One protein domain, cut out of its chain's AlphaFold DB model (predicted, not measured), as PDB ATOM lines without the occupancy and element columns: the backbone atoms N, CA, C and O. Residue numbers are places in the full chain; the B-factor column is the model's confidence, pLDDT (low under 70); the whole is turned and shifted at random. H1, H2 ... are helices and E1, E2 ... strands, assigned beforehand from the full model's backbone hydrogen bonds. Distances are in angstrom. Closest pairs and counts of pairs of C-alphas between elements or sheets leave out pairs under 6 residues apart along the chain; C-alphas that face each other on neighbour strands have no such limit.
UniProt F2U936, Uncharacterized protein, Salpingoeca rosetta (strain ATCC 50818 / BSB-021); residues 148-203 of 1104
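What this domain is: This is residues 148 to 203 of the 1104 residues of an uncharacterized protein of Salpingoeca rosetta (strain ATCC 50818 / BSB-021) (UniProt F2U936). With little regular structure, the model is two small lobes joined by the link from E2 to H1: hairpin E1 and E2 with unnamed residues 148 to 164, then hairpin E3 and E4 with the short helix H1. The printed part has 56 residues, 19 in named elements, ordered E1, E2, H1, E3, E4, class mixed. It is only just loose, close to compact, with a radius of gyration of the C-alphas of 12.6 A, spanning 37 by 21 by 18 A.

How they stand to each other: E1, residues 165 to 168, and E2, residues 171 to 174, form an antiparallel hairpin; N 166 and O 173, 2.8 A apart, are within hydrogen-bond range. H1, residues 184 to 187, is too short for any O i to N i+4 pair. E3, residues 193 to 196, and E4, residues 201 to 203, form an antiparallel hairpin, with N 194 and O 203 at 2.8 A. The closest C-alphas of H1 and E4, Cys 187 and Cys 202, are 5.9 A apart. E1 and E3 are apart.

Where its parts are: E1 begins at C-alpha 165 (-6.899, -24.547, -24.593) and measures 9.7 A, E2 10.3 A. E4 ends at C-alpha 203 (-15.582, -41.739, -22.657).

The domain as a whole: The printed part has no cut and no long link. Residues under pLDDT 70 include 148 to 153.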
ATOM      1  N   VAL A 148     -16.437 -21.619 -20.744       45.00
ATOM      2  CA  VAL A 148     -16.425 -22.762 -21.683       45.00
ATOM      3  C   VAL A 148     -16.554 -22.298 -23.139       45.00
ATOM      4  O   VAL A 148     -17.522 -22.595 -23.833       45.00
ATOM      5  N   ALA A 149     -15.533 -21.589 -23.626       50.44
ATOM      6  CA  ALA A 149     -15.357 -21.409 -25.066       50.44
ATOM      7  C   ALA A 149     -14.936 -22.749 -25.702       50.44
ATOM      8  O   ALA A 149     -14.044 -23.428 -25.186       50.44
ATOM      9  N   ARG A 150     -15.541 -23.131 -26.834       63.75
ATOM     10  CA  ARG A 150     -15.114 -24.320 -27.587       63.75
ATOM     11  C   ARG A 150     -13.745 -24.046 -28.210       63.75
ATOM     12  O   ARG A 150     -13.629 -23.257 -29.140       63.75
ATOM     13  N   CYS A 151     -12.698 -24.696 -27.700       68.56
ATOM     14  CA  CYS A 151     -11.338 -24.493 -28.213       68.56
ATOM     15  C   CYS A 151     -11.181 -24.900 -29.689       68.56
ATOM     16  O   CYS A 151     -10.250 -24.436 -30.333       68.56
ATOM     17  N   GLU A 152     -12.055 -25.759 -30.220       67.00
ATOM     18  CA  GLU A 152     -11.926 -26.367 -31.553       67.00
ATOM     19  C   GLU A 152     -12.015 -25.349 -32.703       67.00
ATOM     20  O   GLU A 152     -11.338 -25.519 -33.717       67.00
ATOM     21  N   ASP A 153     -12.749 -24.248 -32.505       68.94
ATOM     22  CA  ASP A 153     -12.898 -23.157 -33.480       68.94
ATOM     23  C   ASP A 153     -11.713 -22.166 -33.472       68.94
ATOM     24  O   ASP A 153     -11.628 -21.270 -34.316       68.94
ATOM     25  N   LEU A 154     -10.792 -22.273 -32.504       73.81
ATOM     26  CA  LEU A 154      -9.725 -21.289 -32.321       73.81
ATOM     27  C   LEU A 154      -8.551 -21.511 -33.278       73.81
ATOM     28  O   LEU A 154      -7.886 -22.552 -33.279       73.81
ATOM     29  N   GLY A 155      -8.207 -20.449 -34.009       76.06
ATOM     30  CA  GLY A 155      -6.976 -20.370 -34.787       76.06
ATOM     31  C   GLY A 155      -5.731 -20.633 -33.931       76.06
ATOM     32  O   GLY A 155      -5.681 -20.330 -32.737       76.06
ATOM     33  N   SER A 156      -4.681 -21.180 -34.548       75.44
ATOM     34  CA  SER A 156      -3.482 -21.653 -33.833       75.44
ATOM     35  C   SER A 156      -2.724 -20.572 -33.044       75.44
ATOM     36  O   SER A 156      -1.954 -20.907 -32.141       75.44
ATOM     37  N   THR A 157      -2.954 -19.294 -33.360       76.50
ATOM     38  CA  THR A 157      -2.439 -18.128 -32.627       76.50
ATOM     39  C   THR A 157      -3.216 -17.889 -31.331       76.50
ATOM     40  O   THR A 157      -2.619 -17.776 -30.261       76.50
ATOM     41  N   ASP A 158      -4.545 -17.851 -31.422       80.44
ATOM     42  CA  ASP A 158      -5.461 -17.532 -30.322       80.44
ATOM     43  C   ASP A 158      -5.543 -18.688 -29.317       80.44
ATOM     44  O   ASP A 158      -5.576 -18.483 -28.103       80.44
ATOM     45  N   CYS A 159      -5.401 -19.918 -29.815       82.56
ATOM     46  CA  CYS A 159      -5.255 -21.129 -29.014       82.56
ATOM     47  C   CYS A 159      -4.172 -21.043 -27.920       82.56
ATOM     48  O   CYS A 159      -4.310 -21.648 -26.862       82.56
ATOM     49  N   GLN A 160      -3.079 -20.303 -28.159       71.00
ATOM     50  CA  GLN A 160      -1.966 -20.187 -27.202       71.00
ATOM     51  C   GLN A 160      -2.192 -19.124 -26.115       71.00
ATOM     52  O   GLN A 160      -1.373 -19.012 -25.199       71.00
ATOM     53  N   VAL A 161      -3.264 -18.329 -26.214       64.81
ATOM     54  CA  VAL A 161      -3.601 -17.265 -25.253       64.81
ATOM     55  C   VAL A 161      -4.943 -17.480 -24.547       64.81
ATOM     56  O   VAL A 161      -5.139 -16.918 -23.468       64.81
ATOM     57  N   THR A 162      -5.827 -18.328 -25.079       71.06
ATOM     58  CA  THR A 162      -7.059 -18.750 -24.394       71.06
ATOM     59  C   THR A 162      -6.753 -19.763 -23.286       71.06
ATOM     60  O   THR A 162      -6.235 -20.852 -23.531       71.06
ATOM     61  N   ALA A 163      -7.082 -19.411 -22.041       62.78
ATOM     62  CA  ALA A 163      -6.918 -20.307 -20.899       62.78
ATOM     63  C   ALA A 163      -7.877 -21.507 -21.002       62.78
ATOM     64  O   ALA A 163      -9.062 -21.322 -21.258       62.78
ATOM     65  N   GLY A 164      -7.360 -22.720 -20.781       67.75
ATOM     66  CA  GLY A 164      -8.110 -23.970 -20.972       67.75
ATOM     67  C   GLY A 164      -7.950 -24.599 -22.361       67.75
ATOM     68  O   GLY A 164      -8.470 -25.687 -22.579       67.75
ATOM     69  N   CYS A 165      -7.200 -23.979 -23.279       77.19
ATOM     70  CA  CYS A 165      -6.899 -24.547 -24.593       77.19
ATOM     71  C   CYS A 165      -5.420 -24.949 -24.745       77.19
ATOM     72  O   CYS A 165      -4.522 -24.322 -24.179       77.19
ATOM     73  N   ILE A 166      -5.159 -25.990 -25.541       76.25
ATOM     74  CA  ILE A 166      -3.821 -26.447 -25.943       76.25
ATOM     75  C   ILE A 166      -3.758 -26.726 -27.450       76.25
ATOM     76  O   ILE A 166      -4.702 -27.235 -28.052       76.25
ATOM     77  N   LEU A 167      -2.614 -26.413 -28.066       78.94
ATOM     78  CA  LEU A 167      -2.374 -26.638 -29.492       78.94
ATOM     79  C   LEU A 167      -1.712 -28.007 -29.716       78.94
ATOM     80  O   LEU A 167      -0.544 -28.199 -29.371       78.94
ATOM     81  N   VAL A 168      -2.435 -28.943 -30.333       75.88
ATOM     82  CA  VAL A 168      -1.976 -30.310 -30.626       75.88
ATOM     83  C   VAL A 168      -2.097 -30.566 -32.127       75.88
ATOM     84  O   VAL A 168      -3.176 -30.462 -32.698       75.88
ATOM     85  N   ASN A 169      -0.984 -30.901 -32.791       79.25
ATOM     86  CA  ASN A 169      -0.933 -31.162 -34.240       79.25
ATOM     87  C   ASN A 169      -1.570 -30.043 -35.102       79.25
ATOM     88  O   ASN A 169      -2.284 -30.320 -36.060       79.25
ATOM     89  N   ASN A 170      -1.303 -28.777 -34.756       77.69
ATOM     90  CA  ASN A 170      -1.905 -27.558 -35.328       77.69
ATOM     91  C   ASN A 170      -3.425 -27.373 -35.131       77.69
ATOM     92  O   ASN A 170      -3.930 -26.323 -35.522       77.69
ATOM     93  N   GLN A 171      -4.134 -28.302 -34.487       68.69
ATOM     94  CA  GLN A 171      -5.514 -28.099 -34.036       68.69
ATOM     95  C   GLN A 171      -5.537 -27.597 -32.592       68.69
ATOM     96  O   GLN A 171      -4.695 -27.984 -31.776       68.69
ATOM     97  N   CYS A 172      -6.504 -26.746 -32.270       68.44
ATOM     98  CA  CYS A 172      -6.734 -26.306 -30.904       68.44
ATOM     99  C   CYS A 172      -7.751 -27.221 -30.210       68.44
ATOM    100  O   CYS A 172      -8.734 -27.623 -30.824       68.44
ATOM    101  N   LYS A 173      -7.492 -27.601 -28.955       78.75
ATOM    102  CA  LYS A 173      -8.330 -28.523 -28.165       78.75
ATOM    103  C   LYS A 173      -8.407 -28.066 -26.711       78.75
ATOM    104  O   LYS A 173      -7.526 -27.324 -26.275       78.75
ATOM    105  N   LEU A 174      -9.419 -28.505 -25.958       73.25
ATOM    106  CA  LEU A 174      -9.431 -28.299 -24.503       73.25
ATOM    107  C   LEU A 174      -8.207 -28.981 -23.865       73.25
ATOM    108  O   LEU A 174      -7.786 -30.054 -24.298       73.25
ATOM    109  N   GLY A 175      -7.653 -28.374 -22.817       60.88
ATOM    110  CA  GLY A 175      -6.556 -28.930 -22.015       60.88
ATOM    111  C   GLY A 175      -6.978 -30.047 -21.053       60.88
ATOM    112  O   GLY A 175      -6.143 -30.552 -20.303       60.88
ATOM    113  N   ASP A 176      -8.259 -30.418 -21.079       56.31
ATOM    114  CA  ASP A 176      -8.986 -31.043 -19.978       56.31
ATOM    115  C   ASP A 176      -9.741 -32.304 -20.465       56.31
ATOM    116  O   ASP A 176     -10.968 -32.368 -20.440       56.31
ATOM    117  N   GLY A 177      -9.006 -33.320 -20.937       58.59
ATOM    118  CA  GLY A 177      -9.485 -34.715 -20.995       58.59
ATOM    119  C   GLY A 177     -10.689 -35.037 -21.902       58.59
ATOM    120  O   GLY A 177     -11.501 -35.892 -21.551       58.59
ATOM    121  N   SER A 178     -10.842 -34.395 -23.066       59.78
ATOM    122  CA  SER A 178     -11.954 -34.676 -23.995       59.78
ATOM    123  C   SER A 178     -11.803 -36.034 -24.712       59.78
ATOM    124  O   SER A 178     -11.273 -36.108 -25.823       59.78
ATOM    125  N   CYS A 179     -12.274 -37.116 -24.087       75.62
ATOM    126  CA  CYS A 179     -12.141 -38.488 -24.598       75.62
ATOM    127  C   CYS A 179     -12.895 -38.776 -25.915       75.62
ATOM    128  O   CYS A 179     -12.525 -39.689 -26.648       75.62
ATOM    129  N   SER A 180     -13.929 -37.996 -26.237       58.28
ATOM    130  CA  SER A 180     -15.001 -38.301 -27.204       58.28
ATOM    131  C   SER A 180     -14.615 -38.446 -28.687       58.28
ATOM    132  O   SER A 180     -15.496 -38.676 -29.512       58.28
ATOM    133  N   VAL A 181     -13.335 -38.321 -29.060       57.41
ATOM    134  CA  VAL A 181     -12.878 -38.327 -30.471       57.41
ATOM    135  C   VAL A 181     -11.695 -39.284 -30.719       57.41
ATOM    136  O   VAL A 181     -11.023 -39.209 -31.748       57.41
ATOM    137  N   PHE A 182     -11.402 -40.187 -29.780       74.25
ATOM    138  CA  PHE A 182     -10.323 -41.169 -29.930       74.25
ATOM    139  C   PHE A 182     -10.830 -42.501 -30.471       74.25
ATOM    140  O   PHE A 182     -11.790 -43.057 -29.948       74.25
ATOM    141  N   GLY A 183     -10.134 -43.074 -31.458       78.81
ATOM    142  CA  GLY A 183     -10.339 -44.473 -31.828       78.81
ATOM    143  C   GLY A 183      -9.857 -45.413 -30.718       78.81
ATOM    144  O   GLY A 183      -9.026 -45.046 -29.889       78.81
ATOM    145  N   LYS A 184     -10.326 -46.665 -30.719       90.12
ATOM    146  CA  LYS A 184     -10.045 -47.669 -29.672       90.12
ATOM    147  C   LYS A 184      -8.573 -47.813 -29.263       90.12
ATOM    148  O   LYS A 184      -8.282 -48.097 -28.103       90.12
ATOM    149  N   ALA A 185      -7.655 -47.664 -30.218       86.38
ATOM    150  CA  ALA A 185      -6.218 -47.744 -29.973       86.38
ATOM    151  C   ALA A 185      -5.677 -46.504 -29.242       86.38
ATOM    152  O   ALA A 185      -4.855 -46.652 -28.343       86.38
ATOM    153  N   ASP A 186      -6.165 -45.315 -29.597       84.50
ATOM    154  CA  ASP A 186      -5.748 -44.037 -29.015       84.50
ATOM    155  C   ASP A 186      -6.401 -43.817 -27.643       84.50
ATOM    156  O   ASP A 186      -5.735 -43.373 -26.711       84.50
ATOM    157  N   CYS A 187      -7.662 -44.235 -27.479       90.94
ATOM    158  CA  CYS A 187      -8.376 -44.210 -26.200       90.94
ATOM    159  C   CYS A 187      -7.583 -44.941 -25.105       90.94
ATOM    160  O   CYS A 187      -7.365 -44.415 -24.020       90.94
ATOM    161  N   ALA A 188      -7.028 -46.113 -25.439       86.81
ATOM    162  CA  ALA A 188      -6.181 -46.909 -24.550       86.81
ATOM    163  C   ALA A 188      -4.789 -46.296 -24.253       86.81
ATOM    164  O   ALA A 188      -3.961 -46.954 -23.619       86.81
ATOM    165  N   THR A 189      -4.507 -45.070 -24.713       85.62
ATOM    166  CA  THR A 189      -3.303 -44.292 -24.354       85.62
ATOM    167  C   THR A 189      -3.584 -43.125 -23.402       85.62
ATOM    168  O   THR A 189      -2.633 -42.505 -22.926       85.62
ATOM    169  N   HIS A 190      -4.854 -42.863 -23.079       85.69
ATOM    170  CA  HIS A 190      -5.282 -41.851 -22.116       85.69
ATOM    171  C   HIS A 190      -5.776 -42.521 -20.823       85.69
ATOM    172  O   HIS A 190      -6.867 -43.078 -20.788       85.69
ATOM    173  N   ASP A 191      -4.994 -42.423 -19.739       86.81
ATOM    174  CA  ASP A 191      -5.308 -42.999 -18.409       86.81
ATOM    175  C   ASP A 191      -6.590 -42.417 -17.751       86.81
ATOM    176  O   ASP A 191      -6.987 -42.843 -16.665       86.81
ATOM    177  N   GLU A 192      -7.210 -41.417 -18.382       89.62
ATOM    178  CA  GLU A 192      -8.420 -40.700 -17.957       89.62
ATOM    179  C   GLU A 192      -9.676 -41.069 -18.780       89.62
ATOM    180  O   GLU A 192     -10.750 -40.509 -18.546       89.62
ATOM    181  N   CYS A 193      -9.548 -42.011 -19.725       91.19
ATOM    182  CA  CYS A 193     -10.602 -42.425 -20.648       91.19
ATOM    183  C   CYS A 193     -10.824 -43.951 -20.653       91.19
ATOM    184  O   CYS A 193      -9.883 -44.733 -20.782       91.19
ATOM    185  N   ASP A 194     -12.087 -44.380 -20.636       90.12
ATOM    186  CA  ASP A 194     -12.507 -45.769 -20.826       90.12
ATOM    187  C   ASP A 194     -13.123 -45.984 -22.219       90.12
ATOM    188  O   ASP A 194     -13.921 -45.181 -22.711       90.12
ATOM    189  N   TRP A 195     -12.802 -47.115 -22.856       92.94
ATOM    190  CA  TRP A 195     -13.434 -47.515 -24.118       92.94
ATOM    191  C   TRP A 195     -14.777 -48.205 -23.866       92.94
ATOM    192  O   TRP A 195     -14.824 -49.383 -23.487       92.94
ATOM    193  N   LEU A 196     -15.877 -47.509 -24.147       88.69
ATOM    194  CA  LEU A 196     -17.227 -48.055 -24.065       88.69
ATOM    195  C   LEU A 196     -17.507 -48.939 -25.287       88.69
ATOM    196  O   LEU A 196     -18.168 -48.540 -26.243       88.69
ATOM    197  N   SER A 197     -17.040 -50.191 -25.238       83.12
ATOM    198  CA  SER A 197     -17.167 -51.172 -26.334       83.12
ATOM    199  C   SER A 197     -18.598 -51.494 -26.779       83.12
ATOM    200  O   SER A 197     -18.773 -52.189 -27.773       83.12
ATOM    201  N   THR A 198     -19.603 -51.045 -26.030       81.88
ATOM    202  CA  THR A 198     -21.032 -51.170 -26.349       81.88
ATOM    203  C   THR A 198     -21.493 -50.130 -27.380       81.88
ATOM    204  O   THR A 198     -22.408 -50.415 -28.143       81.88
ATOM    205  N   TYR A 199     -20.832 -48.968 -27.433       81.81
ATOM    206  CA  TYR A 199     -21.154 -47.827 -28.311       81.81
ATOM    207  C   TYR A 199     -19.990 -47.464 -29.257       81.81
ATOM    208  O   TYR A 199     -20.027 -46.432 -29.914       81.81
ATOM    209  N   ASP A 200     -18.935 -48.290 -29.267       86.38
ATOM    210  CA  ASP A 200     -17.660 -48.102 -29.982       86.38
ATOM    211  C   ASP A 200     -17.080 -46.672 -29.872       86.38
ATOM    212  O   ASP A 200     -16.552 -46.109 -30.828       86.38
ATOM    213  N   THR A 201     -17.175 -46.097 -28.665       87.75
ATOM    214  CA  THR A 201     -16.736 -44.731 -28.339       87.75
ATOM    215  C   THR A 201     -15.834 -44.688 -27.102       87.75
ATOM    216  O   THR A 201     -15.806 -45.614 -26.286       87.75
ATOM    217  N   CYS A 202     -15.089 -43.594 -26.959       90.56
ATOM    218  CA  CYS A 202     -14.164 -43.337 -25.860       90.56
ATOM    219  C   CYS A 202     -14.748 -42.271 -24.920       90.56
ATOM    220  O   CYS A 202     -15.124 -41.189 -25.368       90.56
ATOM    221  N   TRP A 203     -14.841 -42.562 -23.621       91.88
ATOM    222  CA  TRP A 203     -15.582 -41.739 -22.657       91.88
ATOM    223  C   TRP A 203     -14.772 -41.475 -21.376       91.88
ATOM    224  O   TRP A 203     -13.980 -42.338 -20.999       91.88
TER     225      TRP A 203